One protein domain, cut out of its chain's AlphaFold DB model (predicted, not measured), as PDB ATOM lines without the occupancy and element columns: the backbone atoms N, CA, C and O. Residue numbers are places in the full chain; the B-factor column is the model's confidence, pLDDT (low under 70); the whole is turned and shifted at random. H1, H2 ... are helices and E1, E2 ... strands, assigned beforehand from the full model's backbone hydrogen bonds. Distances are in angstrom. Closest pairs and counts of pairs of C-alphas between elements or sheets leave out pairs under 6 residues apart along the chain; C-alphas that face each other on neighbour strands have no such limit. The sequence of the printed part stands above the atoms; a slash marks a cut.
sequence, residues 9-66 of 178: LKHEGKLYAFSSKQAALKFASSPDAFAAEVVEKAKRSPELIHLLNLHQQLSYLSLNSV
ATOM      1  N   LEU A   9     -38.102 -12.134 -31.884       83.25
ATOM      2  CA  LEU A   9     -37.637 -12.662 -33.163       83.25
ATOM      3  C   LEU A   9     -36.370 -11.921 -33.594       83.25
ATOM      4  O   LEU A   9     -36.339 -10.691 -33.575       83.25
ATOM      5  N   LYS A  10     -35.331 -12.658 -33.995       85.00
ATOM      6  CA  LYS A  10     -34.093 -12.083 -34.529       85.00
ATOM      7  C   LYS A  10     -34.118 -12.136 -36.056       85.00
ATOM      8  O   LYS A  10     -34.204 -13.224 -36.610       85.00
ATOM      9  N   HIS A  11     -33.996 -10.986 -36.714       82.75
ATOM     10  CA  HIS A  11     -33.846 -10.876 -38.173       82.75
ATOM     11  C   HIS A  11     -32.750  -9.856 -38.491       82.75
ATOM     12  O   HIS A  11     -32.738  -8.779 -37.897       82.75
ATOM     13  N   GLU A  12     -31.795 -10.216 -39.354       79.81
ATOM     14  CA  GLU A  12     -30.644  -9.371 -39.746       79.81
ATOM     15  C   GLU A  12     -29.890  -8.710 -38.574       79.81
ATOM     16  O   GLU A  12     -29.510  -7.541 -38.606       79.81
ATOM     17  N   GLY A  13     -29.709  -9.446 -37.474       78.94
ATOM     18  CA  GLY A  13     -29.015  -8.930 -36.286       78.94
ATOM     19  C   GLY A  13     -29.843  -7.972 -35.419       78.94
ATOM     20  O   GLY A  13     -29.363  -7.558 -34.366       78.94
ATOM     21  N   LYS A  14     -31.092  -7.679 -35.796       81.44
ATOM     22  CA  LYS A  14     -32.044  -6.872 -35.020       81.44
ATOM     23  C   LYS A  14     -33.053  -7.760 -34.301       81.44
ATOM     24  O   LYS A  14     -33.377  -8.857 -34.752       81.44
ATOM     25  N   LEU A  15     -33.538  -7.273 -33.165       84.44
ATOM     26  CA  LEU A  15     -34.478  -7.974 -32.294       84.44
ATOM     27  C   LEU A  15     -35.849  -7.296 -32.359       84.44
ATOM     28  O   LEU A  15     -35.974  -6.119 -32.026       84.44
ATOM     29  N   TYR A  16     -36.873  -8.052 -32.748       85.25
ATOM     30  CA  TYR A  16     -38.246  -7.578 -32.906       85.25
ATOM     31  C   TYR A  16     -39.160  -8.205 -31.854       85.25
ATOM     32  O   TYR A  16     -39.134  -9.416 -31.619       85.25
ATOM     33  N   ALA A  17     -39.984  -7.371 -31.221       86.38
ATOM     34  CA  ALA A  17     -40.971  -7.792 -30.233       86.38
ATOM     35  C   ALA A  17     -42.389  -7.574 -30.770       86.38
ATOM     36  O   ALA A  17     -42.691  -6.522 -31.333       86.38
ATOM     37  N   PHE A  18     -43.270  -8.551 -30.550       85.56
ATOM     38  CA  PHE A  18     -44.642  -8.536 -31.061       85.56
ATOM     39  C   PHE A  18     -45.665  -8.595 -29.926       85.56
ATOM     40  O   PHE A  18     -45.409  -9.138 -28.850       85.56
ATOM     41  N   SER A  19     -46.849  -8.042 -30.174       86.56
ATOM     42  CA  SER A  19     -47.985  -8.096 -29.247       86.56
ATOM     43  C   SER A  19     -48.769  -9.413 -29.329       86.56
ATOM     44  O   SER A  19     -49.407  -9.799 -28.354       86.56
ATOM     45  N   SER A  20     -48.716 -10.113 -30.469       87.38
ATOM     46  CA  SER A  20     -49.460 -11.352 -30.741       87.38
ATOM     47  C   SER A  20     -48.611 -12.368 -31.514       87.38
ATOM     48  O   SER A  20     -47.795 -11.988 -32.355       87.38
ATOM     49  N   LYS A  21     -48.847 -13.670 -31.276       84.75
ATOM     50  CA  LYS A  21     -48.206 -14.770 -32.021       84.75
ATOM     51  C   LYS A  21     -48.520 -14.691 -33.518       84.75
ATOM     52  O   LYS A  21     -47.655 -14.951 -34.345       84.75
ATOM     53  N   GLN A  22     -49.734 -14.265 -33.868       86.81
ATOM     54  CA  GLN A  22     -50.145 -14.100 -35.264       86.81
ATOM     55  C   GLN A  22     -49.353 -12.992 -35.971       86.81
ATOM     56  O   GLN A  22     -49.028 -13.127 -37.145       86.81
ATOM     57  N   ALA A  23     -49.020 -11.908 -35.263       86.12
ATOM     58  CA  ALA A  23     -48.208 -10.826 -35.816       86.12
ATOM     59  C   ALA A  23     -46.763 -11.283 -36.068       86.12
ATOM     60  O   ALA A  23     -46.197 -10.950 -37.105       86.12
ATOM     61  N   ALA A  24     -46.206 -12.101 -35.169       86.44
ATOM     62  CA  ALA A  24     -44.885 -12.697 -35.353       86.44
ATOM     63  C   ALA A  24     -44.841 -13.636 -36.573       86.44
ATOM     64  O   ALA A  24     -43.900 -13.569 -37.357       86.44
ATOM     65  N   LEU A  25     -45.877 -14.463 -36.773       87.44
ATOM     66  CA  LEU A  25     -45.978 -15.341 -37.946       87.44
ATOM     67  C   LEU A  25     -46.104 -14.551 -39.253       87.44
ATOM     68  O   LEU A  25     -45.406 -14.859 -40.213       87.44
ATOM     69  N   LYS A  26     -46.936 -13.500 -39.278       89.00
ATOM     70  CA  LYS A  26     -47.053 -12.603 -40.441       89.00
ATOM     71  C   LYS A  26     -45.718 -11.942 -40.770       89.00
ATOM     72  O   LYS A  26     -45.332 -11.912 -41.930       89.00
ATOM     73  N   PHE A  27     -44.999 -11.467 -39.753       89.12
ATOM     74  CA  PHE A  27     -43.671 -10.892 -39.939       89.12
ATOM     75  C   PHE A  27     -42.670 -11.920 -40.483       89.12
ATOM     76  O   PHE A  27     -41.909 -11.595 -41.386       89.12
ATOM     77  N   ALA A  28     -42.702 -13.163 -39.994       87.12
ATOM     78  CA  ALA A  28     -41.820 -14.230 -40.466       87.12
ATOM     79  C   ALA A  28     -42.027 -14.584 -41.950       87.12
ATOM     80  O   ALA A  28     -41.088 -15.045 -42.591       87.12
ATOM     81  N   SER A  29     -43.221 -14.356 -42.509       90.44
ATOM     82  CA  SER A  29     -43.484 -14.572 -43.937       90.44
ATOM     83  C   SER A  29     -42.820 -13.532 -44.846       90.44
ATOM     84  O   SER A  29     -42.502 -13.853 -45.987       90.44
ATOM     85  N   SER A  30     -42.627 -12.294 -44.381       88.50
ATOM     86  CA  SER A  30     -42.073 -11.206 -45.204       88.50
ATOM     87  C   SER A  30     -41.394 -10.121 -44.351       88.50
ATOM     88  O   SER A  30     -41.904  -8.997 -44.265       88.50
ATOM     89  N   PRO A  31     -40.259 -10.419 -43.696       88.00
ATOM     90  CA  PRO A  31     -39.681  -9.533 -42.685       88.00
ATOM     91  C   PRO A  31     -39.180  -8.196 -43.262       88.00
ATOM     92  O   PRO A  31     -39.357  -7.151 -42.632       88.00
ATOM     93  N   ASP A  32     -38.638  -8.200 -44.482       86.62
ATOM     94  CA  ASP A  32     -38.043  -7.006 -45.103       86.62
ATOM     95  C   ASP A  32     -39.099  -5.956 -45.480       86.62
ATOM     96  O   ASP A  32     -38.885  -4.755 -45.305       86.62
ATOM     97  N   ALA A  33     -40.281  -6.404 -45.919       89.38
ATOM     98  CA  ALA A  33     -41.401  -5.521 -46.242       89.38
ATOM     99  C   ALA A  33     -41.876  -4.743 -45.005       89.38
ATOM    100  O   ALA A  33     -42.075  -3.529 -45.066       89.38
ATOM    101  N   PHE A  34     -41.987  -5.419 -43.856       88.31
ATOM    102  CA  PHE A  34     -42.356  -4.767 -42.599       88.31
ATOM    103  C   PHE A  34     -41.260  -3.831 -42.091       88.31
ATOM    104  O   PHE A  34     -41.571  -2.757 -41.582       88.31
ATOM    105  N   ALA A  35     -39.985  -4.197 -42.245       85.44
ATOM    106  CA  ALA A  35     -38.878  -3.311 -41.894       85.44
ATOM    107  C   ALA A  35     -38.910  -2.008 -42.715       85.44
ATOM    108  O   ALA A  35     -38.743  -0.927 -42.146       85.44
ATOM    109  N   ALA A  36     -39.190  -2.089 -44.019       85.56
ATOM    110  CA  ALA A  36     -39.355  -0.914 -44.873       85.56
ATOM    111  C   ALA A  36     -40.578  -0.069 -44.467       85.56
ATOM    112  O   ALA A  36     -40.474   1.151 -44.341       85.56
ATOM    113  N   GLU A  37     -41.717  -0.705 -44.177       87.00
ATOM    114  CA  GLU A  37     -42.936  -0.008 -43.745       87.00
ATOM    115  C   GLU A  37     -42.742   0.742 -42.415       87.00
ATOM    116  O   GLU A  37     -43.230   1.862 -42.245       87.00
ATOM    117  N   VAL A  38     -41.993   0.159 -41.471       86.62
ATOM    118  CA  VAL A  38     -41.646   0.812 -40.198       86.62
ATOM    119  C   VAL A  38     -40.810   2.068 -40.438       86.62
ATOM    120  O   VAL A  38     -41.054   3.089 -39.794       86.62
ATOM    121  N   VAL A  39     -39.867   2.027 -41.381       84.19
ATOM    122  CA  VAL A  39     -39.058   3.195 -41.752       84.19
ATOM    123  C   VAL A  39     -39.924   4.288 -42.382       84.19
ATOM    124  O   VAL A  39     -39.805   5.449 -41.994       84.19
ATOM    125  N   GLU A  40     -40.839   3.942 -43.289       85.50
ATOM    126  CA  GLU A  40     -41.768   4.914 -43.890       85.50
ATOM    127  C   GLU A  40     -42.705   5.542 -42.847       85.50
ATOM    128  O   GLU A  40     -42.912   6.759 -42.830       85.50
ATOM    129  N   LYS A  41     -43.213   4.749 -41.896       86.12
ATOM    130  CA  LYS A  41     -44.003   5.270 -40.766       86.12
ATOM    131  C   LYS A  41     -43.184   6.183 -39.855       86.12
ATOM    132  O   LYS A  41     -43.697   7.215 -39.415       86.12
ATOM    133  N   ALA A  42     -41.919   5.853 -39.611       85.19
ATOM    134  CA  ALA A  42     -41.017   6.687 -38.825       85.19
ATOM    135  C   ALA A  42     -40.706   8.026 -39.519       85.19
ATOM    136  O   ALA A  42     -40.619   9.047 -38.844       85.19
ATOM    137  N   LYS A  43     -40.633   8.072 -40.857       82.38
ATOM    138  CA  LYS A  43     -40.506   9.342 -41.599       82.38
ATOM    139  C   LYS A  43     -41.704  10.270 -41.385       82.38
ATOM    140  O   LYS A  43     -41.530  11.480 -41.301       82.38
ATOM    141  N   ARG A  44     -42.918   9.717 -41.279       85.56
ATOM    142  CA  ARG A  44     -44.146  10.498 -41.040       85.56
ATOM    143  C   ARG A  44     -44.305  10.942 -39.582       85.56
ATOM    144  O   ARG A  44     -45.054  11.877 -39.316       85.56
ATOM    145  N   SER A  45     -43.633  10.269 -38.648       84.19
ATOM    146  CA  SER A  45     -43.737  10.526 -37.209       84.19
ATOM    147  C   SER A  45     -42.347  10.540 -36.554       84.19
ATOM    148  O   SER A  45     -41.808   9.485 -36.211       84.19
ATOM    149  N   PRO A  46     -41.748  11.729 -36.348       79.31
ATOM    150  CA  PRO A  46     -40.361  11.842 -35.893       79.31
ATOM    151  C   PRO A  46     -40.134  11.283 -34.480       79.31
ATOM    152  O   PRO A  46     -39.026  10.867 -34.150       79.31
ATOM    153  N   GLU A  47     -41.182  11.192 -33.660       84.88
ATOM    154  CA  GLU A  47     -41.133  10.570 -32.331       84.88
ATOM    155  C   GLU A  47     -40.691   9.098 -32.392       84.88
ATOM    156  O   GLU A  47     -39.917   8.634 -31.549       84.88
ATOM    157  N   LEU A  48     -41.113   8.367 -33.433       82.56
ATOM    158  CA  LEU A  48     -40.740   6.964 -33.620       82.56
ATOM    159  C   LEU A  48     -39.258   6.800 -33.956       82.56
ATOM    160  O   LEU A  48     -38.671   5.779 -33.610       82.56
ATOM    161  N   ILE A  49     -38.638   7.796 -34.591       81.44
ATOM    162  CA  ILE A  49     -37.209   7.767 -34.921       81.44
ATOM    163  C   ILE A  49     -36.382   7.710 -33.639       81.44
ATOM    164  O   ILE A  49     -35.446   6.914 -33.537       81.44
ATOM    165  N   HIS A  50     -36.753   8.538 -32.662       78.44
ATOM    166  CA  HIS A  50     -36.084   8.586 -31.372       78.44
ATOM    167  C   HIS A  50     -36.367   7.321 -30.552       78.44
ATOM    168  O   HIS A  50     -35.437   6.690 -30.055       78.44
ATOM    169  N   LEU A  51     -37.635   6.901 -30.475       81.12
ATOM    170  CA  LEU A  51     -38.062   5.761 -29.656       81.12
ATOM    171  C   LEU A  51     -37.498   4.422 -30.151       81.12
ATOM    172  O   LEU A  51     -37.126   3.568 -29.349       81.12
ATOM    173  N   LEU A  52     -37.415   4.241 -31.469       79.00
ATOM    174  CA  LEU A  52     -36.868   3.035 -32.096       79.00
ATOM    175  C   LEU A  52     -35.360   3.141 -32.376       79.00
ATOM    176  O   LEU A  52     -34.783   2.222 -32.953       79.00
ATOM    177  N   ASN A  53     -34.725   4.252 -31.980       73.69
ATOM    178  CA  ASN A  53     -33.318   4.562 -32.233       73.69
ATOM    179  C   ASN A  53     -32.902   4.327 -33.702       73.69
ATOM    180  O   ASN A  53     -31.832   3.794 -34.002       73.69
ATOM    181  N   LEU A  54     -33.756   4.743 -34.642       75.56
ATOM    182  CA  LEU A  54     -33.545   4.556 -36.084       75.56
ATOM    183  C   LEU A  54     -32.522   5.541 -36.672       75.56
ATOM    184  O   LEU A  54     -32.347   5.585 -37.889       75.56
ATOM    185  N   HIS A  55     -31.817   6.314 -35.840       69.81
ATOM    186  CA  HIS A  55     -30.856   7.323 -36.282       69.81
ATOM    187  C   HIS A  55     -29.773   6.725 -37.182       69.81
ATOM    188  O   HIS A  55     -29.491   7.276 -38.238       69.81
ATOM    189  N   GLN A  56     -29.210   5.566 -36.821       65.44
ATOM    190  CA  GLN A  56     -28.209   4.892 -37.658       65.44
ATOM    191  C   GLN A  56     -28.781   4.509 -39.024       65.44
ATOM    192  O   GLN A  56     -28.067   4.563 -40.025       65.44
ATOM    193  N   GLN A  57     -30.073   4.158 -39.070       62.12
ATOM    194  CA  GLN A  57     -30.699   3.729 -40.307       62.12
ATOM    195  C   GLN A  57     -31.074   4.880 -41.240       62.12
ATOM    196  O   GLN A  57     -30.915   4.817 -42.456       62.12
ATOM    197  N   LEU A  58     -31.549   5.974 -40.660       60.69
ATOM    198  CA  LEU A  58     -31.875   7.168 -41.419       60.69
ATOM    199  C   LEU A  58     -30.626   7.932 -41.845       60.69
ATOM    200  O   LEU A  58     -30.661   8.562 -42.892       60.69
ATOM    201  N   SER A  59     -29.506   7.826 -41.120       57.44
ATOM    202  CA  SER A  59     -28.230   8.390 -41.571       57.44
ATOM    203  C   SER A  59     -27.761   7.779 -42.900       57.44
ATOM    204  O   SER A  59     -27.278   8.525 -43.748       57.44
ATOM    205  N   TYR A  60     -27.949   6.469 -43.133       54.38
ATOM    206  CA  TYR A  60     -27.601   5.858 -44.428       54.38
ATOM    207  C   TYR A  60     -28.620   6.181 -45.533       54.38
ATOM    208  O   TYR A  60     -28.231   6.390 -46.678       54.38
ATOM    209  N   LEU A  61     -29.920   6.269 -45.211       53.75
ATOM    210  CA  LEU A  61     -30.951   6.618 -46.202       53.75
ATOM    211  C   LEU A  61     -30.900   8.092 -46.605       53.75
ATOM    212  O   LEU A  61     -31.075   8.405 -47.780       53.75
ATOM    213  N   SER A  62     -30.624   8.981 -45.649       51.50
ATOM    214  CA  SER A  62     -30.463  10.415 -45.889       51.50
ATOM    215  C   SER A  62     -29.267  10.703 -46.793       51.50
ATOM    216  O   SER A  62     -29.309  11.672 -47.542       51.50
ATOM    217  N   LEU A  63     -28.219   9.875 -46.760       45.41
ATOM    218  CA  LEU A  63     -27.067  10.037 -47.647       45.41
ATOM    219  C   LEU A  63     -27.404   9.651 -49.096       45.41
ATOM    220  O   LEU A  63     -26.923  10.281 -50.030       45.41
ATOM    221  N   ASN A  64     -28.286   8.667 -49.287       48.03
ATOM    222  CA  ASN A  64     -28.655   8.186 -50.617       48.03
ATOM    223  C   ASN A  64     -29.714   9.063 -51.310       48.03
ATOM    224  O   ASN A  64     -29.839   9.005 -52.531       48.03
ATOM    225  N   SER A  65     -30.470   9.884 -50.569       47.12
ATOM    226  CA  SER A  65     -31.399  10.864 -51.156       47.12
ATOM    227  C   SER A  65     -30.757  12.226 -51.447       47.12
ATOM    228  O   SER A  65     -31.299  12.993 -52.240       47.12
ATOM    229  N   VAL A  66     -29.605  12.532 -50.843       44.03
ATOM    230  CA  VAL A  66     -28.875  13.803 -51.010       44.03
ATOM    231  C   VAL A  66     -27.794  13.643 -52.086       44.03
ATOM    232  O   VAL A  66     -26.601  13.777 -51.851       44.03
TER     233      VAL A  66
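This is residues 9 to 66 of the 178 residues of the protein "Cilia- and flagella-associated protein 206" of Oryzias javanicus (UniProt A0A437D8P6). A loose, stretched-out chain of parts is strung along one long helix, H2, which runs through the middle and joins two ends. At one end are a small strand hairpin, E1 and E2, and the helix H1; at the other end the short helix H3 and the last helix H4 fold back, with few contacts between the parts. The printed part has 58 residues, with two named strands and then four named helices in the order E1, E2, H1, H2, H3, H4; the two-stranded sheet, E1 - E2, is antiparallel, and the class is mostly helix. It is only just loose, close to compact, with a radius of gyration of the C-alphas of 12.4 A, and elongated, spanning 38 by 21 by 18 A.

Start at E1, residues 9 to 11, which forms an antiparallel hairpin with E2, residues 14 to 17, at 150 degrees between their directions. Look at N 9 and O 16, 2.9 A apart, and at N 16 and O 9, 2.8 A apart, both within hydrogen-bond range. Next comes H1, residues 21 to 29; the closest C-alphas of E1 and H1 are those of Leu 9 and Ala 24, 7.6 A apart. H2, residues 31 to 44, is close to H1 but not clearly touching it, with the C-alphas of Phe 27 and Phe 34 closest at 6.8 A, and their lines are about perpendicular at 76 degrees. H3, residues 46 to 51, and H2 only just touch, and only at the corner by their link, with 3 pairs of C-alphas within 8 A; the closest are those of Ala 42 and Leu 48, 5.2 A apart. H2 touches H3 with residues 42 to 43 alone. H2 and H3 run opposite ways at a steep tilt of 56 degrees. H4, residues 55 to 65, is close to H3 but not clearly touching it, with the C-alphas of Ile 49 and His 55 closest at 6.5 A. H4 and H2 are near each other, with 5 pairs of C-alphas within 10 A, while H1 and H4 are apart. In H1 and H2 every O i to N i+4 pair is within hydrogen-bond range; in H3 it is 1 of 2 and in H4 6 of 7.

Find C-alpha 9 at (-37.637, -12.662, -33.163), where E1 begins; E2 is 10.2 A long and H1 12.8 A. Find C-alpha 31 at (-39.681, -9.533, -42.685); from there H2 runs 20.6 A to C-alpha 44. H4, 15.3 A long, ends at C-alpha 65, at (-31.399, 10.864, -51.156).

The C-alphas farthest apart are those of Lys 21 and Val 66, at 39.4 A. The printed part has no cut, and its five links are tight. The mean pLDDT of the printed part is 78.4; look at residues 55 to 66 for the values under 70.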